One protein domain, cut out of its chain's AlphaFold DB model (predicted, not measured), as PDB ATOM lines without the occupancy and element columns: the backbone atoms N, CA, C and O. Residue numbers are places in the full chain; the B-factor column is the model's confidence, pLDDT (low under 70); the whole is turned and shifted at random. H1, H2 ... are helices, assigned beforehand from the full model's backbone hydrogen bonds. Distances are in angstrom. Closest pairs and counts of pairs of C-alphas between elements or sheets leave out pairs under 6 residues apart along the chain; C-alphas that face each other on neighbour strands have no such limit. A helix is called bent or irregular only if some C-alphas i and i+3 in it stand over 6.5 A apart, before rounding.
ATOM      1  N   GLU A   4      18.758 -16.769  15.894       54.00
ATOM      2  CA  GLU A   4      17.592 -17.133  16.725       54.00
ATOM      3  C   GLU A   4      17.630 -16.528  18.143       54.00
ATOM      4  O   GLU A   4      16.591 -16.213  18.718       54.00
ATOM      5  N   SER A   5      18.822 -16.312  18.716       60.06
ATOM      6  CA  SER A   5      18.971 -15.709  20.048       60.06
ATOM      7  C   SER A   5      18.735 -14.197  20.055       60.06
ATOM      8  O   SER A   5      18.233 -13.670  21.042       60.06
ATOM      9  N   LEU A   6      19.081 -13.495  18.970       60.84
ATOM     10  CA  LEU A   6      18.861 -12.050  18.841       60.84
ATOM     11  C   LEU A   6      17.377 -11.743  18.625       60.84
ATOM     12  O   LEU A   6      16.845 -10.835  19.259       60.84
ATOM     13  N   GLU A   7      16.696 -12.544  17.802       69.75
ATOM     14  CA  GLU A   7      15.247 -12.429  17.609       69.75
ATOM     15  C   GLU A   7      14.482 -12.717  18.902       69.75
ATOM     16  O   GLU A   7      13.602 -11.944  19.270       69.75
ATOM     17  N   LEU A   8      14.847 -13.766  19.648       68.50
ATOM     18  CA  LEU A   8      14.190 -14.088  20.916       68.50
ATOM     19  C   LEU A   8      14.358 -12.983  21.970       68.50
ATOM     20  O   LEU A   8      13.419 -12.698  22.714       68.50
ATOM     21  N   VAL A   9      15.533 -12.349  22.050       67.38
ATOM     22  CA  VAL A   9      15.776 -11.268  23.019       67.38
ATOM     23  C   VAL A   9      15.050  -9.990  22.625       67.38
ATOM     24  O   VAL A   9      14.453  -9.339  23.486       67.38
ATOM     25  N   GLU A  10      15.031  -9.645  21.340       70.88
ATOM     26  CA  GLU A  10      14.251  -8.498  20.890       70.88
ATOM     27  C   GLU A  10      12.753  -8.757  21.087       70.88
ATOM     28  O   GLU A  10      12.058  -7.901  21.623       70.88
ATOM     29  N   LEU A  11      12.268  -9.974  20.826       67.69
ATOM     30  CA  LEU A  11      10.903 -10.386  21.159       67.69
ATOM     31  C   LEU A  11      10.618 -10.286  22.662       67.69
ATOM     32  O   LEU A  11       9.564  -9.780  23.039       67.69
ATOM     33  N   ALA A  12      11.543 -10.696  23.532       64.44
ATOM     34  CA  ALA A  12      11.383 -10.565  24.981       64.44
ATOM     35  C   ALA A  12      11.291  -9.093  25.415       64.44
ATOM     36  O   ALA A  12      10.478  -8.737  26.272       64.44
ATOM     37  N   ARG A  13      12.078  -8.207  24.796       73.69
ATOM     38  CA  ARG A  13      12.011  -6.761  25.042       73.69
ATOM     39  C   ARG A  13      10.772  -6.114  24.484       73.69
ATOM     40  O   ARG A  13      10.240  -5.230  25.139       73.69
ATOM     41  N   LEU A  14      10.333  -6.517  23.301       72.31
ATOM     42  CA  LEU A  14       9.113  -6.027  22.678       72.31
ATOM     43  C   LEU A  14       7.902  -6.470  23.491       72.31
ATOM     44  O   LEU A  14       7.088  -5.629  23.856       72.31
ATOM     45  N   ALA A  15       7.851  -7.742  23.891       66.50
ATOM     46  CA  ALA A  15       6.853  -8.265  24.815       66.50
ATOM     47  C   ALA A  15       6.887  -7.523  26.159       66.50
ATOM     48  O   ALA A  15       5.837  -7.246  26.737       66.50
ATOM     49  N   TYR A  16       8.069  -7.133  26.652       70.75
ATOM     50  CA  TYR A  16       8.164  -6.310  27.855       70.75
ATOM     51  C   TYR A  16       7.767  -4.850  27.622       70.75
ATOM     52  O   TYR A  16       7.051  -4.285  28.434       70.75
ATOM     53  N   GLY A  17       8.171  -4.216  26.526       71.00
ATOM     54  CA  GLY A  17       7.721  -2.878  26.149       71.00
ATOM     55  C   GLY A  17       6.200  -2.844  26.039       71.00
ATOM     56  O   GLY A  17       5.549  -1.957  26.592       71.00
ATOM     57  N   GLU A  18       5.630  -3.891  25.453       71.38
ATOM     58  CA  GLU A  18       4.205  -4.161  25.434       71.38
ATOM     59  C   GLU A  18       3.637  -4.392  26.840       71.38
ATOM     60  O   GLU A  18       2.602  -3.835  27.158       71.38
ATOM     61  N   HIS A  19       4.314  -5.099  27.740       70.94
ATOM     62  CA  HIS A  19       3.910  -5.234  29.145       70.94
ATOM     63  C   HIS A  19       3.961  -3.906  29.921       70.94
ATOM     64  O   HIS A  19       3.105  -3.624  30.770       70.94
ATOM     65  N   ILE A  20       4.937  -3.037  29.639       72.25
ATOM     66  CA  ILE A  20       4.957  -1.682  30.185       72.25
ATOM     67  C   ILE A  20       3.723  -0.935  29.669       72.25
ATOM     68  O   ILE A  20       3.023  -0.321  30.481       72.25
ATOM     69  N   ILE A  21       3.409  -1.070  28.373       67.44
ATOM     70  CA  ILE A  21       2.180  -0.556  27.759       67.44
ATOM     71  C   ILE A  21       0.933  -1.213  28.365       67.44
ATOM     72  O   ILE A  21      -0.047  -0.507  28.537       67.44
ATOM     73  N   ARG A  22       0.944  -2.491  28.756       66.00
ATOM     74  CA  ARG A  22      -0.239  -3.289  29.140       66.00
ATOM     75  C   ARG A  22      -0.392  -3.572  30.640       66.00
ATOM     76  O   ARG A  22      -1.260  -4.336  31.030       66.00
ATOM     77  N   CYS A  23       0.366  -2.890  31.499       59.66
ATOM     78  CA  CYS A  23       0.117  -2.863  32.951       59.66
ATOM     79  C   CYS A  23       0.071  -4.230  33.655       59.66
ATOM     80  O   CYS A  23      -0.856  -4.495  34.411       59.66
ATOM     81  N   ASN A  24       1.117  -5.044  33.546       62.69
ATOM     82  CA  ASN A  24       1.421  -5.933  34.667       62.69
ATOM     83  C   ASN A  24       2.380  -5.186  35.634       62.69
ATOM     84  O   ASN A  24       3.214  -4.372  35.220       62.69
ATOM     85  N   GLU A  25       2.089  -5.272  36.935       65.44
ATOM     86  CA  GLU A  25       2.682  -4.471  38.020       65.44
ATOM     87  C   GLU A  25       3.975  -5.088  38.580       65.44
ATOM     88  O   GLU A  25       4.407  -4.756  39.692       65.44
ATOM     89  N   GLU A  26       4.605  -5.981  37.814       74.00
ATOM     90  CA  GLU A  26       5.836  -6.648  38.226       74.00
ATOM     91  C   GLU A  26       6.929  -5.650  38.625       74.00
ATOM     92  O   GLU A  26       7.056  -4.533  38.106       74.00
ATOM     93  N   HIS A  27       7.723  -6.052  39.618       76.44
ATOM     94  CA  HIS A  27       8.809  -5.214  40.108       76.44
ATOM     95  C   HIS A  27       9.918  -5.104  39.048       76.44
ATOM     96  O   HIS A  27      10.333  -6.143  38.533       76.44
ATOM     97  N   PRO A  28      10.459  -3.900  38.763       74.44
ATOM     98  CA  PRO A  28      11.556  -3.716  37.807       74.44
ATOM     99  C   PRO A  28      12.746  -4.662  38.032       74.44
ATOM    100  O   PRO A  28      13.325  -5.166  37.077       74.44
ATOM    101  N   ASP A  29      13.064  -4.976  39.285       75.62
ATOM    102  CA  ASP A  29      14.185  -5.870  39.607       75.62
ATOM    103  C   ASP A  29      13.921  -7.331  39.207       75.62
ATOM    104  O   ASP A  29      14.853  -8.056  38.876       75.62
ATOM    105  N   ARG A  30      12.654  -7.769  39.172       74.88
ATOM    106  CA  ARG A  30      12.289  -9.125  38.718       74.88
ATOM    107  C   ARG A  30      12.430  -9.295  37.209       74.88
ATOM    108  O   ARG A  30      12.569 -10.413  36.727       74.88
ATOM    109  N   VAL A  31      12.385  -8.193  36.470       73.06
ATOM    110  CA  VAL A  31      12.391  -8.176  35.001       73.06
ATOM    111  C   VAL A  31      13.717  -7.685  34.422       73.06
ATOM    112  O   VAL A  31      13.972  -7.884  33.238       73.06
ATOM    113  N   ALA A  32      14.592  -7.098  35.246       74.31
ATOM    114  CA  ALA A  32      15.931  -6.677  34.840       74.31
ATOM    115  C   ALA A  32      16.742  -7.800  34.161       74.31
ATOM    116  O   ALA A  32      17.266  -7.537  33.076       74.31
ATOM    117  N   PRO A  33      16.768  -9.051  34.675       76.75
ATOM    118  CA  PRO A  33      17.496 -10.136  34.015       76.75
ATOM    119  C   PRO A  33      16.993 -10.428  32.597       76.75
ATOM    120  O   PRO A  33      17.799 -10.672  31.705       76.75
ATOM    121  N   LEU A  34      15.677 -10.345  32.363       73.12
ATOM    122  CA  LEU A  34      15.066 -10.608  31.052       73.12
ATOM    123  C   LEU A  34      15.473  -9.562  30.009       73.12
ATOM    124  O   LEU A  34      15.670  -9.882  28.841       73.12
ATOM    125  N   LEU A  35      15.619  -8.304  30.426       74.38
ATOM    126  CA  LEU A  35      15.978  -7.212  29.522       74.38
ATOM    127  C   LEU A  35      17.462  -7.211  29.135       74.38
ATOM    128  O   LEU A  35      17.808  -6.617  28.111       74.38
ATOM    129  N   MET A  36      18.314  -7.859  29.933       78.94
ATOM    130  CA  MET A  36      19.773  -7.907  29.776       78.94
ATOM    131  C   MET A  36      20.281  -9.152  29.021       78.94
ATOM    132  O   MET A  36      21.490  -9.299  28.865       78.94
ATOM    133  N   LEU A  37      19.396 -10.037  28.544       74.25
ATOM    134  CA  LEU A  37      19.746 -11.374  28.027       74.25
ATOM    135  C   LEU A  37      20.734 -11.418  26.842       74.25
ATOM    136  O   LEU A  37      21.370 -12.447  26.639       74.25
ATOM    137  N   ASP A  38      20.893 -10.346  26.071       73.69
ATOM    138  CA  ASP A  38      21.840 -10.254  24.941       73.69
ATOM    139  C   ASP A  38      23.066  -9.358  25.226       73.69
ATOM    140  O   ASP A  38      23.835  -9.064  24.313       73.69
ATOM    141  N   GLY A  39      23.237  -8.870  26.460       74.06
ATOM    142  CA  GLY A  39      24.312  -7.938  26.817       74.06
ATOM    143  C   GLY A  39      24.077  -6.462  26.449       74.06
ATOM    144  O   GLY A  39      24.936  -5.630  26.736       74.06
ATOM    145  N   GLU A  40      22.924  -6.074  25.890       81.75
ATOM    146  CA  GLU A  40      22.568  -4.668  25.599       81.75
ATOM    147  C   GLU A  40      22.044  -3.936  26.851       81.75
ATOM    148  O   GLU A  40      20.922  -3.416  26.919       81.75
ATOM    149  N   GLU A  41      22.895  -3.865  27.870       81.56
ATOM    150  CA  GLU A  41      22.587  -3.315  29.190       81.56
ATOM    151  C   GLU A  41      22.017  -1.889  29.129       81.56
ATOM    152  O   GLU A  41      21.031  -1.562  29.793       81.56
ATOM    153  N   ARG A  42      22.575  -1.028  28.274       82.12
ATOM    154  CA  ARG A  42      22.113   0.360  28.150       82.12
ATOM    155  C   ARG A  42      20.673   0.451  27.638       82.12
ATOM    156  O   ARG A  42      19.924   1.337  28.055       82.12
ATOM    157  N   ARG A  43      20.265  -0.447  26.733       79.94
ATOM    158  CA  ARG A  43      18.877  -0.523  26.246       79.94
ATOM    159  C   ARG A  43      17.963  -1.083  27.328       79.94
ATOM    160  O   ARG A  43      16.902  -0.510  27.572       79.94
ATOM    161  N   ALA A  44      18.409  -2.128  28.024       81.31
ATOM    162  CA  ALA A  44      17.706  -2.707  29.165       81.31
ATOM    163  C   ALA A  44      17.414  -1.656  30.249       81.31
ATOM    164  O   ALA A  44      16.273  -1.509  30.692       81.31
ATOM    165  N   ARG A  45      18.415  -0.841  30.606       84.75
ATOM    166  CA  ARG A  45      18.279   0.236  31.595       84.75
ATOM    167  C   ARG A  45      17.266   1.303  31.191       84.75
ATOM    168  O   ARG A  45      16.509   1.762  32.044       84.75
ATOM    169  N   LYS A  46      17.174   1.663  29.905       86.38
ATOM    170  CA  LYS A  46      16.123   2.582  29.425       86.38
ATOM    171  C   LYS A  46      14.731   2.002  29.677       86.38
ATOM    172  O   LYS A  46      13.884   2.686  30.245       86.38
ATOM    173  N   TRP A  47      14.507   0.741  29.308       85.06
ATOM    174  CA  TRP A  47      13.228   0.061  29.538       85.06
ATOM    175  C   TRP A  47      12.886  -0.064  31.029       85.06
ATOM    176  O   TRP A  47      11.746   0.184  31.431       85.06
ATOM    177  N   LEU A  48      13.879  -0.350  31.871       84.69
ATOM    178  CA  LEU A  48      13.721  -0.356  33.326       84.69
ATOM    179  C   LEU A  48      13.371   1.026  33.891       84.69
ATOM    180  O   LEU A  48      12.519   1.118  34.776       84.69
ATOM    181  N   ALA A  49      13.957   2.103  33.364       88.75
ATOM    182  CA  ALA A  49      13.622   3.462  33.780       88.75
ATOM    183  C   ALA A  49      12.160   3.812  33.460       88.75
ATOM    184  O   ALA A  49      11.463   4.369  34.310       88.75
ATOM    185  N   PHE A  50      11.653   3.411  32.288       87.50
ATOM    186  CA  PHE A  50      10.225   3.529  31.962       87.50
ATOM    187  C   PHE A  50       9.343   2.740  32.934       87.50
ATOM    188  O   PHE A  50       8.326   3.257  33.400       87.50
ATOM    189  N   ALA A  51       9.730   1.512  33.280       84.88
ATOM    190  CA  ALA A  51       8.983   0.683  34.220       84.88
ATOM    191  C   ALA A  51       8.936   1.292  35.632       84.88
ATOM    192  O   ALA A  51       7.861   1.391  36.232       84.88
ATOM    193  N   LYS A  52      10.079   1.772  36.138       86.69
ATOM    194  CA  LYS A  52      10.172   2.499  37.413       86.69
ATOM    195  C   LYS A  52       9.324   3.772  37.385       86.69
ATOM    196  O   LYS A  52       8.516   3.971  38.288       86.69
ATOM    197  N   ALA A  53       9.426   4.577  36.324       88.25
ATOM    198  CA  ALA A  53       8.631   5.794  36.153       88.25
ATOM    199  C   ALA A  53       7.125   5.508  36.144       88.25
ATOM    200  O   ALA A  53       6.366   6.211  36.809       88.25
ATOM    201  N   LYS A  54       6.693   4.450  35.443       86.31
ATOM    202  CA  LYS A  54       5.294   4.003  35.423       86.31
ATOM    203  C   LYS A  54       4.817   3.636  36.830       86.31
ATOM    204  O   LYS A  54       3.700   3.979  37.191       86.31
ATOM    205  N   ARG A  55       5.651   2.956  37.624       84.62
ATOM    206  CA  ARG A  55       5.296   2.489  38.974       84.62
ATOM    207  C   ARG A  55       5.129   3.630  39.980       84.62
ATOM    208  O   ARG A  55       4.184   3.591  40.758       84.62
ATOM    209  N   ILE A  56       6.034   4.611  39.971       84.88
ATOM    210  CA  ILE A  56       6.066   5.698  40.971       84.88
ATOM    211  C   ILE A  56       5.354   6.980  40.514       84.88
ATOM    212  O   ILE A  56       5.124   7.885  41.314       84.88
ATOM    213  N   GLY A  57       5.077   7.098  39.217       82.75
ATOM    214  CA  GLY A  57       4.511   8.283  38.587       82.75
ATOM    215  C   GLY A  57       3.097   8.069  38.057       82.75
ATOM    216  O   GLY A  57       2.366   7.162  38.450       82.75
ATOM    217  N   ASP A  58       2.705   8.936  37.126       86.44
ATOM    218  CA  ASP A  58       1.427   8.819  36.441       86.44
ATOM    219  C   ASP A  58       1.513   7.758  35.337       86.44
ATOM    220  O   ASP A  58       1.956   8.024  34.216       86.44
ATOM    221  N   ARG A  59       1.043   6.552  35.668       86.31
ATOM    222  CA  ARG A  59       1.025   5.379  34.785       86.31
ATOM    223  C   ARG A  59       0.526   5.701  33.381       86.31
ATOM    224  O   ARG A  59       1.151   5.301  32.405       86.31
ATOM    225  N   GLN A  60      -0.584   6.423  33.274       87.50
ATOM    226  CA  GLN A  60      -1.227   6.685  31.989       87.50
ATOM    227  C   GLN A  60      -0.425   7.691  31.153       87.50
ATOM    228  O   GLN A  60      -0.292   7.524  29.942       87.50
ATOM    229  N   SER A  61       0.193   8.682  31.798       87.88
ATOM    230  CA  SER A  61       1.084   9.633  31.125       87.88
ATOM    231  C   SER A  61       2.368   8.957  30.620       87.88
ATOM    232  O   SER A  61       2.787   9.203  29.486       87.88
ATOM    233  N   VAL A  62       2.952   8.043  31.406       88.62
ATOM    234  CA  VAL A  62       4.115   7.240  30.988       88.62
ATOM    235  C   VAL A  62       3.758   6.295  29.836       88.62
ATOM    236  O   VAL A  62       4.507   6.213  28.861       88.62
ATOM    237  N   ARG A  63       2.593   5.634  29.891       87.56
ATOM    238  CA  ARG A  63       2.080   4.803  28.786       87.56
ATOM    239  C   ARG A  63       1.885   5.623  27.516       87.56
ATOM    240  O   ARG A  63       2.357   5.210  26.465       87.56
ATOM    241  N   GLY A  64       1.271   6.801  27.602       90.12
ATOM    242  CA  GLY A  64       1.093   7.673  26.440       90.12
ATOM    243  C   GLY A  64       2.420   8.123  25.817       90.12
ATOM    244  O   GLY A  64       2.542   8.174  24.594       90.12
ATOM    245  N   LEU A  65       3.448   8.377  26.634       90.06
ATOM    246  CA  LEU A  65       4.791   8.653  26.123       90.06
ATOM    247  C   LEU A  65       5.407   7.434  25.420       90.06
ATOM    248  O   LEU A  65       6.017   7.598  24.367       90.06
ATOM    249  N   LEU A  66       5.234   6.225  25.955       89.50
ATOM    250  CA  LEU A  66       5.697   5.002  25.293       89.50
ATOM    251  C   LEU A  66       4.979   4.750  23.974       89.50
ATOM    252  O   LEU A  66       5.641   4.437  22.990       89.50
ATOM    253  N   VAL A  67       3.664   4.955  23.932       90.81
ATOM    254  CA  VAL A  67       2.871   4.881  22.700       90.81
ATOM    255  C   VAL A  67       3.438   5.823  21.646       90.81
ATOM    256  O   VAL A  67       3.689   5.391  20.525       90.81
ATOM    257  N   TYR A  68       3.715   7.079  22.019       91.50
ATOM    258  CA  TYR A  68       4.333   8.049  21.115       91.50
ATOM    259  C   TYR A  68       5.678   7.554  20.583       91.50
ATOM    260  O   TYR A  68       5.954   7.665  19.388       91.50
ATOM    261  N   LEU A  69       6.533   7.047  21.474       88.56
ATOM    262  CA  LEU A  69       7.877   6.619  21.108       88.56
ATOM    263  C   LEU A  69       7.844   5.398  20.187       88.56
ATOM    264  O   LEU A  69       8.499   5.409  19.149       88.56
ATOM    265  N   CYS A  70       7.040   4.390  20.518       88.12
ATOM    266  CA  CYS A  70       6.897   3.198  19.690       88.12
ATOM    267  C   CYS A  70       6.303   3.565  18.329       88.12
ATOM    268  O   CYS A  70       6.849   3.174  17.308       88.12
ATOM    269  N   SER A  71       5.265   4.407  18.276       91.06
ATOM    270  CA  SER A  71       4.660   4.742  16.987       91.06
ATOM    271  C   SER A  71       5.573   5.534  16.052       91.06
ATOM    272  O   SER A  71       5.441   5.405  14.843       91.06
ATOM    273  N   ASN A  72       6.441   6.400  16.585       89.50
ATOM    274  CA  ASN A  72       7.233   7.338  15.775       89.50
ATOM    275  C   ASN A  72       8.678   6.892  15.526       89.50
ATOM    276  O   ASN A  72       9.334   7.465  14.659       89.50
ATOM    277  N   TYR A  73       9.192   5.942  16.310       85.00
ATOM    278  CA  TYR A  73      10.596   5.533  16.242       85.00
ATOM    279  C   TYR A  73      10.794   4.023  16.098       85.00
ATOM    280  O   TYR A  73      11.926   3.604  15.866       85.00
ATOM    281  N   ALA A  74       9.739   3.210  16.223       80.50
ATOM    282  CA  ALA A  74       9.805   1.811  15.830       80.50
ATOM    283  C   ALA A  74       9.381   1.691  14.365       80.50
ATOM    284  O   ALA A  74       8.214   1.897  14.041       80.50
ATOM    285  N   GLY A  75      10.343   1.385  13.499       80.75
ATOM    286  CA  GLY A  75      10.099   1.077  12.093       80.75
ATOM    287  C   GLY A  75       9.805   2.283  11.182       80.75
ATOM    288  O   GLY A  75       9.627   3.413  11.644       80.75
ATOM    289  N   PRO A  76       9.804   2.055   9.857       89.38
ATOM    290  CA  PRO A  76       9.409   3.051   8.868       89.38
ATOM    291  C   PRO A  76       7.893   3.287   8.875       89.38
ATOM    292  O   PRO A  76       7.112   2.431   9.285       89.38
ATOM    293  N   LEU A  77       7.474   4.444   8.361       93.88
ATOM    294  CA  LEU A  77       6.066   4.823   8.281       93.88
ATOM    295  C   LEU A  77       5.258   3.886   7.368       93.88
ATOM    296  O   LEU A  77       5.470   3.855   6.156       93.88
ATOM    297  N   ASP A  78       4.249   3.240   7.943       96.00
ATOM    298  CA  ASP A  78       3.202   2.490   7.259       96.00
ATOM    299  C   ASP A  78       1.897   3.306   7.257       96.00
ATOM    300  O   ASP A  78       1.209   3.469   8.270       96.00
ATOM    301  N   GLN A  79       1.547   3.843   6.087       96.12
ATOM    302  CA  GLN A  79       0.363   4.689   5.916       96.12
ATOM    303  C   GLN A  79      -0.956   3.921   6.048       96.12
ATOM    304  O   GLN A  79      -1.965   4.502   6.457       96.12
ATOM    305  N   GLU A  80      -0.992   2.644   5.676       96.62
ATOM    306  CA  GLU A  80      -2.209   1.841   5.763       96.62
ATOM    307  C   GLU A  80      -2.518   1.523   7.221       96.62
ATOM    308  O   GLU A  80      -3.600   1.856   7.716       96.62
ATOM    309  N   LYS A  81      -1.515   1.014   7.932       96.06
ATOM    310  CA  LYS A  81      -1.585   0.727   9.361       96.06
ATOM    311  C   LYS A  81      -1.882   1.976  10.181       96.06
ATOM    312  O   LYS A  81      -2.743   1.945  11.061       96.06
ATOM    313  N   ARG A  82      -1.260   3.112   9.838       97.06
ATOM    314  CA  ARG A  82      -1.562   4.419  10.441       97.06
ATOM    315  C   ARG A  82      -3.034   4.793  10.292       97.06
ATOM    316  O   ARG A  82      -3.670   5.144  11.285       97.06
ATOM    317  N   ARG A  83      -3.589   4.729   9.076       97.69
ATOM    318  CA  ARG A  83      -5.003   5.070   8.824       97.69
ATOM    319  C   ARG A  83      -5.949   4.139   9.571       97.69
ATOM    320  O   ARG A  83      -6.902   4.615  10.186       97.69
ATOM    321  N   TRP A  84      -5.667   2.839   9.543       97.50
ATOM    322  CA  TRP A  84      -6.451   1.838  10.256       97.50
ATOM    323  C   TRP A  84      -6.460   2.106  11.764       97.50
ATOM    324  O   TRP A  84      -7.531   2.213  12.364       97.50
ATOM    325  N   LEU A  85      -5.283   2.302  12.367       96.62
ATOM    326  CA  LEU A  85      -5.156   2.526  13.805       96.62
ATOM    327  C   LEU A  85      -5.833   3.832  14.232       96.62
ATOM    328  O   LEU A  85      -6.566   3.847  15.218       96.62
ATOM    329  N   ILE A  86      -5.652   4.914  13.469       97.31
ATOM    330  CA  ILE A  86      -6.327   6.192  13.729       97.31
ATOM    331  C   ILE A  86      -7.849   6.012  13.733       97.31
ATOM    332  O   ILE A  86      -8.496   6.414  14.699       97.31
ATOM    333  N   ALA A  87      -8.420   5.364  12.713       97.56
ATOM    334  CA  ALA A  87      -9.864   5.156  12.633       97.56
ATOM    335  C   ALA A  87     -10.401   4.358  13.835       97.56
ATOM    336  O   ALA A  87     -11.449   4.690  14.390       97.56
ATOM    337  N   LYS A  88      -9.665   3.332  14.274       97.12
ATOM    338  CA  LYS A  88     -10.013   2.524  15.449       97.12
ATOM    339  C   LYS A  88      -9.951   3.324  16.753       97.12
ATOM    340  O   LYS A  88     -10.856   3.205  17.578       97.12
ATOM    341  N   ILE A  89      -8.929   4.165  16.927       95.81
ATOM    342  CA  ILE A  89      -8.807   5.075  18.078       95.81
ATOM    343  C   ILE A  89      -9.964   6.076  18.089       95.81
ATOM    344  O   ILE A  89     -10.560   6.331  19.132       95.81
ATOM    345  N   GLU A  90     -10.305   6.652  16.936       95.50
ATOM    346  CA  GLU A  90     -11.372   7.649  16.841       95.50
ATOM    347  C   GLU A  90     -12.751   7.090  17.177       95.50
ATOM    348  O   GLU A  90     -13.555   7.807  17.773       95.50
ATOM    349  N   ARG A  91     -12.995   5.820  16.847       96.12
ATOM    350  CA  ARG A  91     -14.225   5.094  17.183       96.12
ATOM    351  C   ARG A  91     -14.233   4.520  18.602       96.12
ATOM    352  O   ARG A  91     -15.244   3.962  19.012       96.12
ATOM    353  N   GLY A  92     -13.131   4.635  19.347       93.00
ATOM    354  CA  GLY A  92     -12.998   4.051  20.685       93.00
ATOM    355  C   GLY A  92     -12.911   2.520  20.694       93.00
ATOM    356  O   GLY A  92     -13.107   1.903  21.734       93.00
ATOM    357  N   GLU A  93     -12.612   1.898  19.551       94.69
ATOM    358  CA  GLU A  93     -12.466   0.439  19.429       94.69
ATOM    359  C   GLU A  93     -11.120  -0.050  20.002       94.69
ATOM    360  O   GLU A  93     -10.963  -1.220  20.358       94.69
ATOM    361  N   ILE A  94     -10.142   0.856  20.109       91.62
ATOM    362  CA  ILE A  94      -8.826   0.609  20.704       91.62
ATOM    363  C   ILE A  94      -8.635   1.506  21.924       91.62
ATOM    364  O   ILE A  94      -8.886   2.711  21.884       91.62
ATOM    365  N   THR A  95      -8.143   0.900  22.998       89.00
ATOM    366  CA  THR A  95      -7.741   1.536  24.253       89.00
ATOM    367  C   THR A  95      -6.264   1.241  24.512       89.00
ATOM    368  O   THR A  95      -5.653   0.420  23.832       89.00
ATOM    369  N   LEU A  96      -5.653   1.880  25.510       85.69
ATOM    370  CA  LEU A  96      -4.266   1.556  25.864       85.69
ATOM    371  C   LEU A  96      -4.071   0.089  26.281       85.69
ATOM    372  O   LEU A  96      -2.966  -0.432  26.153       85.69
ATOM    373  N   ASP A  97      -5.109  -0.564  26.806       83.50
ATOM    374  CA  ASP A  97      -5.009  -1.920  27.350       83.50
ATOM    375  C   ASP A  97      -4.973  -2.985  26.248       83.50
ATOM    376  O   ASP A  97      -4.333  -4.020  26.413       83.50
ATOM    377  N   ASN A  98      -5.603  -2.718  25.100       85.88
ATOM    378  CA  ASN A  98      -5.604  -3.631  23.955       85.88
ATOM    379  C   ASN A  98      -4.609  -3.239  22.850       85.88
ATOM    380  O   ASN A  98      -4.449  -3.975  21.881       85.88
ATOM    381  N   LEU A  99      -3.867  -2.148  23.023       88.00
ATOM    382  CA  LEU A  99      -2.818  -1.708  22.110       88.00
ATOM    383  C   LEU A  99      -1.567  -2.597  22.246       88.00
ATOM    384  O   LEU A  99      -1.079  -2.797  23.358       88.00
ATOM    385  N   THR A 100      -1.058  -3.146  21.140       87.19
ATOM    386  CA  THR A 100       0.226  -3.879  21.097       87.19
ATOM    387  C   THR A 100       1.337  -3.002  20.522       87.19
ATOM    388  O   THR A 100       1.072  -1.979  19.882       87.19
ATOM    389  N   PHE A 101       2.593  -3.423  20.703       85.75
ATOM    390  CA  PHE A 101       3.708  -2.809  19.979       85.75
ATOM    391  C   PHE A 101       3.558  -2.998  18.469       85.75
ATOM    392  O   PHE A 101       3.710  -2.040  17.714       85.75
ATOM    393  N   GLU A 102       3.180  -4.207  18.047       86.62
ATOM    394  CA  GLU A 102       2.945  -4.530  16.641       86.62
ATOM    395  C   GLU A 102       1.912  -3.589  16.026       86.62
ATOM    396  O   GLU A 102       2.134  -3.108  14.931       86.62
ATOM    397  N   MET A 103       0.827  -3.233  16.714       91.38
ATOM    398  CA  MET A 103      -0.147  -2.270  16.191       91.38
ATOM    399  C   MET A 103       0.448  -0.866  16.031       91.38
ATOM    400  O   MET A 103       0.043  -0.139  15.128       91.38
ATOM    401  N   LEU A 104       1.385  -0.477  16.899       91.19
ATOM    402  CA  LEU A 104       1.962   0.866  16.944       91.19
ATOM    403  C   LEU A 104       3.104   1.082  15.967       91.19
ATOM    404  O   LEU A 104       3.222   2.184  15.432       91.19
ATOM    405  N   GLU A 105       3.947   0.080  15.766       89.25
ATOM    406  CA  GLU A 105       5.145   0.180  14.940       89.25
ATOM    407  C   GLU A 105       4.825   0.785  13.564       89.25
ATOM    408  O   GLU A 105       3.900   0.343  12.878       89.25
ATOM    409  N   GLY A 106       5.564   1.825  13.182       88.50
ATOM    410  CA  GLY A 106       5.423   2.497  11.894       88.50
ATOM    411  C   GLY A 106       4.177   3.374  11.744       88.50
ATOM    412  O   GLY A 106       3.910   3.854  10.649       88.50
ATOM    413  N   THR A 107       3.391   3.639  12.793       95.06
ATOM    414  CA  THR A 107       2.128   4.401  12.641       95.06
ATOM    415  C   THR A 107       2.251   5.916  12.808       95.06
ATOM    416  O   THR A 107       1.343   6.645  12.410       95.06
ATOM    417  N   HIS A 108       3.345   6.421  13.383       94.25
ATOM    418  CA  HIS A 108       3.638   7.847  13.585       94.25
ATOM    419  C   HIS A 108       2.422   8.631  14.113       94.25
ATOM    420  O   HIS A 108       1.913   9.571  13.484       94.25
ATOM    421  N   LEU A 109       1.889   8.189  15.257       94.44
ATOM    422  CA  LEU A 109       0.719   8.812  15.860       94.44
ATOM    423  C   LEU A 109       1.051  10.208  16.387       94.44
ATOM    424  O   LEU A 109       2.026  10.429  17.108       94.44
ATOM    425  N   GLU A 110       0.167  11.149  16.071       94.19
ATOM    426  CA  GLU A 110       0.178  12.493  16.639       94.19
ATOM    427  C   GLU A 110      -0.361  12.489  18.077       94.19
ATOM    428  O   GLU A 110      -1.246  11.704  18.435       94.19
ATOM    429  N   TRP A 111       0.083  13.455  18.887       91.50
ATOM    430  CA  TRP A 111      -0.328  13.582  20.290       91.50
ATOM    431  C   TRP A 111      -1.841  13.653  20.504       91.50
ATOM    432  O   TRP A 111      -2.310  13.203  21.543       91.50
ATOM    433  N   ARG A 112      -2.627  14.170  19.550       93.56
ATOM    434  CA  ARG A 112      -4.096  14.196  19.675       93.56
ATOM    435  C   ARG A 112      -4.709  12.798  19.804       93.56
ATOM    436  O   ARG A 112      -5.630  12.619  20.595       93.56
ATOM    437  N   TYR A 113      -4.179  11.805  19.090       94.44
ATOM    438  CA  TYR A 113      -4.672  10.425  19.156       94.44
ATOM    439  C   TYR A 113      -4.211   9.743  20.442       94.44
ATOM    440  O   TYR A 113      -4.966   9.009  21.070       94.44
ATOM    441  N   ILE A 114      -3.005  10.076  20.896       92.19
ATOM    442  CA  ILE A 114      -2.469   9.598  22.173       92.19
ATOM    443  C   ILE A 114      -3.274  10.170  23.344       92.19
ATOM    444  O   ILE A 114      -3.630   9.433  24.258       92.19
ATOM    445  N   LYS A 115      -3.639  11.458  23.300       92.06
ATOM    446  CA  LYS A 115      -4.538  12.079  24.285       92.06
ATOM    447  C   LYS A 115      -5.891  11.360  24.341       92.06
ATOM    448  O   LYS A 115      -6.388  11.130  25.438       92.06
ATOM    449  N   LYS A 116      -6.456  10.961  23.191       91.88
ATOM    450  CA  LYS A 116      -7.694  10.159  23.147       91.88
ATOM    451  C   LYS A 116      -7.529   8.799  23.828       91.88
ATOM    452  O   LYS A 116      -8.372   8.437  24.636       91.88
ATOM    453  N   LEU A 117      -6.434   8.090  23.549       91.12
ATOM    454  CA  LEU A 117      -6.129   6.800  24.178       91.12
ATOM    455  C   LEU A 117      -5.962   6.909  25.700       91.12
ATOM    456  O   LEU A 117      -6.389   6.032  26.443       91.12
ATOM    457  N   VAL A 118      -5.317   7.980  26.156       89.62
ATOM    458  CA  VAL A 118      -4.955   8.188  27.565       89.62
ATOM    459  C   VAL A 118      -6.113   8.790  28.370       89.62
ATOM    460  O   VAL A 118      -6.142   8.666  29.594       89.62
ATOM    461  N   GLY A 119      -7.072   9.435  27.702       87.62
ATOM    462  CA  GLY A 119      -8.262  10.028  28.319       87.62
ATOM    463  C   GLY A 119      -7.996  11.314  29.109       87.62
ATOM    464  O   GLY A 119      -8.885  11.802  29.802       87.62
ATOM    465  N   LYS A 120      -6.782  11.871  29.033       85.00
ATOM    466  CA  LYS A 120      -6.388  13.107  29.723       85.00
ATOM    467  C   LYS A 120      -5.217  13.799  29.036       85.00
ATOM    468  O   LYS A 120      -4.559  13.244  28.154       85.00
ATOM    469  N   GLU A 121      -4.940  15.021  29.474       83.50
ATOM    470  CA  GLU A 121      -3.750  15.746  29.052       83.50
ATOM    471  C   GLU A 121      -2.471  15.126  29.619       83.50
ATOM    472  O   GLU A 121      -2.409  14.722  30.779       83.50
ATOM    473  N   ILE A 122      -1.432  15.087  28.785       83.88
ATOM    474  CA  ILE A 122      -0.118  14.546  29.132       83.88
ATOM    475  C   ILE A 122       0.896  15.676  29.042       83.88
ATOM    476  O   ILE A 122       1.102  16.250  27.970       83.88
ATOM    477  N   ASN A 123       1.592  15.947  30.143       84.44
ATOM    478  CA  ASN A 123       2.783  16.787  30.118       84.44
ATOM    479  C   ASN A 123       4.000  15.930  29.748       84.44
ATOM    480  O   ASN A 123       4.742  15.452  30.608       84.44
ATOM    481  N   SER A 124       4.195  15.718  28.447       81.56
ATOM    482  CA  SER A 124       5.252  14.841  27.933       81.56
ATOM    483  C   SER A 124       6.661  15.311  28.319       81.56
ATOM    484  O   SER A 124       7.544  14.481  28.520       81.56
ATOM    485  N   THR A 125       6.876  16.618  28.494       86.62
ATOM    486  CA  THR A 125       8.145  17.184  28.979       86.62
ATOM    487  C   THR A 125       8.445  16.753  30.412       86.62
ATOM    488  O   THR A 125       9.570  16.346  30.706       86.62
ATOM    489  N   ARG A 126       7.444  16.809  31.300       86.75
ATOM    490  CA  ARG A 126       7.584  16.383  32.699       86.75
ATOM    491  C   ARG A 126       7.905  14.894  32.796       86.75
ATOM    492  O   ARG A 126       8.837  14.530  33.506       86.75
ATOM    493  N   GLU A 127       7.184  14.054  32.056       87.06
ATOM    494  CA  GLU A 127       7.420  12.606  32.089       87.06
ATOM    495  C   GLU A 127       8.789  12.235  31.512       87.06
ATOM    496  O   GLU A 127       9.519  11.460  32.125       87.06
ATOM    497  N   LYS A 128       9.201  12.852  30.392       87.50
ATOM    498  CA  LYS A 128      10.549  12.660  29.833       87.50
ATOM    499  C   LYS A 128      11.642  13.012  30.839       87.50
ATOM    500  O   LYS A 128      12.612  12.268  30.957       87.50
ATOM    501  N   ARG A 129      11.488  14.129  31.561       90.25
ATOM    502  CA  ARG A 129      12.446  14.547  32.594       90.25
ATOM    503  C   ARG A 129      12.535  13.510  33.712       90.25
ATOM    504  O   ARG A 129      13.628  13.067  34.021       90.25
ATOM    505  N   ARG A 130      11.395  13.064  34.239       90.25
ATOM    506  CA  ARG A 130      11.348  12.054  35.301       90.25
ATOM    507  C   ARG A 130      11.992  10.731  34.884       90.25
ATOM    508  O   ARG A 130      12.773  10.168  35.639       90.25
ATOM    509  N   ILE A 131      11.683  10.228  33.688       88.81
ATOM    510  CA  ILE A 131      12.291   8.987  33.176       88.81
ATOM    511  C   ILE A 131      13.805   9.151  33.027       88.81
ATOM    512  O   ILE A 131      14.554   8.235  33.352       88.81
ATOM    513  N   ARG A 132      14.257  10.323  32.566       90.81
ATOM    514  CA  ARG A 132      15.679  10.642  32.459       90.81
ATOM    515  C   ARG A 132      16.367  10.666  33.825       90.81
ATOM    516  O   ARG A 132      17.399  10.028  33.957       90.81
ATOM    517  N   GLU A 133      15.783  11.328  34.819       92.44
ATOM    518  CA  GLU A 133      16.312  11.366  36.192       92.44
ATOM    519  C   GLU A 133      16.438   9.952  36.777       92.44
ATOM    520  O   GLU A 133      17.473   9.601  37.336       92.44
ATOM    521  N   ILE A 134      15.421   9.105  36.587       89.88
ATOM    522  CA  ILE A 134      15.454   7.700  37.022       89.88
ATOM    523  C   ILE A 134      16.571   6.932  36.309       89.88
ATOM    524  O   ILE A 134      17.293   6.167  36.943       89.88
ATOM    525  N   TYR A 135      16.721   7.121  34.997       89.44
ATOM    526  CA  TYR A 135      17.785   6.478  34.230       89.44
ATOM    527  C   TYR A 135      19.179   6.926  34.698       89.44
ATOM    528  O   TYR A 135      20.053   6.087  34.888       89.44
ATOM    529  N   GLU A 136      19.381   8.223  34.933       90.38
ATOM    530  CA  GLU A 136      20.649   8.778  35.425       90.38
ATOM    531  C   GLU A 136      20.988   8.257  36.832       90.38
ATOM    532  O   GLU A 136      22.121   7.850  37.072       90.38
ATOM    533  N   GLN A 137      20.004   8.167  37.733       88.38
ATOM    534  CA  GLN A 137      20.183   7.542  39.051       88.38
ATOM    535  C   GLN A 137      20.609   6.075  38.940       88.38
ATOM    536  O   GLN A 137      21.481   5.628  39.678       88.38
ATOM    537  N   MET A 138      20.019   5.331  38.002       84.94
ATOM    538  CA  MET A 138      20.383   3.935  37.771       84.94
ATOM    539  C   MET A 138      21.809   3.768  37.236       84.94
ATOM    540  O   MET A 138      22.454   2.788  37.588       84.94
ATOM    541  N   GLU A 139      22.297   4.681  36.391       81.75
ATOM    542  CA  GLU A 139      23.688   4.654  35.912       81.75
ATOM    543  C   GLU A 139      24.671   4.982  37.048       81.75
ATOM    544  O   GLU A 139      25.699   4.322  37.171       81.75
ATOM    545  N   LEU A 140      24.340   5.945  37.920       77.06
ATOM    546  CA  LEU A 140      25.186   6.320  39.060       77.06
ATOM    547  C   LEU A 140      25.318   5.186  40.087       77.06
ATOM    548  O   LEU A 140      26.432   4.831  40.454       77.06
ATOM    549  N   SER A 141      24.209   4.548  40.480       70.31
ATOM    550  CA  SER A 141      24.241   3.420  41.429       70.31
ATOM    551  C   SER A 141      25.015   2.201  40.919       70.31
ATOM    552  O   SER A 141      25.408   1.358  41.715       70.31
ATOM    553  N   HIS A 142      25.212   2.085  39.604       59.84
ATOM    554  CA  HIS A 142      25.951   0.985  38.988       59.84
ATOM    555  C   HIS A 142      27.439   1.297  38.786       59.84
ATOM    556  O   HIS A 142      28.227   0.377  38.606       59.84
ATOM    557  N   ALA A 143      27.817   2.579  38.787       62.12
ATOM    558  CA  ALA A 143      29.210   3.019  38.740       62.12
ATOM    559  C   ALA A 143      29.897   2.947  40.118       62.12
ATOM    560  O   ALA A 143      31.122   2.957  40.194       62.12
ATOM    561  N   GLU A 144      29.108   2.896  41.194       53.59
ATOM    562  CA  GLU A 144      29.568   2.827  42.588       53.59
ATOM    563  C   GLU A 144      29.609   1.393  43.158       53.59
ATOM    564  O   GLU A 144      30.069   1.211  44.287       53.59
ATOM    565  N   ALA A 145      29.128   0.395  42.406       50.38
ATOM    566  CA  ALA A 145      29.047  -1.022  42.788       50.38
ATOM    567  C   ALA A 145      30.118  -1.866  42.084       50.38
ATOM    568  O   ALA A 145      30.667  -2.775  42.748       50.38
TER     569      ALA A 145
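What this domain is: This is residues 4 to 145 of the 145 residues of an uncharacterized protein of Candidatus Bipolaricaulota bacterium (UniProt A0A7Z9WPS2). Two groups of helices lie on either side of H4, which runs through the middle of the model: H1, H2 and H3 fold back and forth beside one another on one side, with the long H8 crossing H3, and the smaller group of H5, H6 and H7 lies on the other. H8 makes much of the longest axis, and residues 140 to 145, of which 140 to 143 belong to H8, stick out past the rest. The printed part has 142 residues with eight named helices, H1 to H8 in order along the chain, and no named strand, and its class is all helix. The whole is compact, with a radius of gyration of the C-alphas of 15.3 A and spans of 50 by 37 by 24 A.

Where its parts are: H1, residues 4 to 22, begins with C-alpha 4 at (17.592, -17.133, 16.725) and is 25.8 A from first to last C-alpha. H2, residues 28 to 35, is irregular: C-alphas 30 and 33 are 7.1 A apart, and its line is a rough one. H3, residues 41 to 56, is 22.2 A long. H4, residues 59 to 73, is 20.9 A long and begins with C-alpha 59 at (1.025, 5.379, 34.785). H5, residues 79 to 90, is 16.3 A long. H6 has four residues, 101 to 104, and H7 is residues 111 to 118. H8, residues 124 to 143, is the longest helix at 28.8 A and ends with C-alpha 143 at (29.210, 3.019, 38.740).

How they stand to each other: H4 is the hub and touches five other helices. H1, H3 and H4 form a bundle, helices set beside one another. H3 and H4 are a hairpin and touch through residues 50 to 54 and 59 to 63 alone, closest at the C-alphas of Lys 54 and Val 62, 5.6 A; they run opposite ways at a shallow tilt of 33 degrees, only just short of steep. H1 touches H4 with residues 20 to 21 alone, the closest C-alphas being those of Ile 21 and Arg 63, 5.5 A apart. H1 touches H3 with residues 17 to 20 alone, Ile 20 to Ala 51 at 6.2 A between C-alphas, the same way at a shallow tilt of 16 degrees. H2 and H3 are a hairpin too, with the closest C-alphas those of Leu 35 and Ala 44, 4.8 A apart. H8 touches H3 with residues 130 to 138 alone, closest at the C-alphas of Ala 49 and Tyr 135, 5.2 A, at a steep tilt of 56 degrees. H8 stands about perpendicular to H4, at 89 degrees. H7 touches H4, with the C-alphas of Gly 64 and Ile 114 closest at 5.9 A. H6 touches H4, closest at the C-alphas of Ser 71 and Leu 104, 4.7 A. H5 touches H7 with residues 86 to 90 alone, Ile 89 to Tyr 113 at 6.8 A between C-alphas, while H4 and H5 are apart. In H1, H3, H4, H5, H7 and H8 every O i to N i+4 pair is within hydrogen-bond range; in H2 it is 2 of 4, and H6 is too short for such a pair.

The domain as a whole: The two C-alphas farthest apart are those of Arg 91 and Glu 144, 50.7 A. The printed part has no cut and no long link; the links H5 to H6 and H6 to H7 are short, and the other five are tight. The mean pLDDT of the printed part is 83.2. It is under 70 at residues 4 to 9, 11 to 12, 15, 21 to 25 and 142 to 145, the last of which is the chain's last residue.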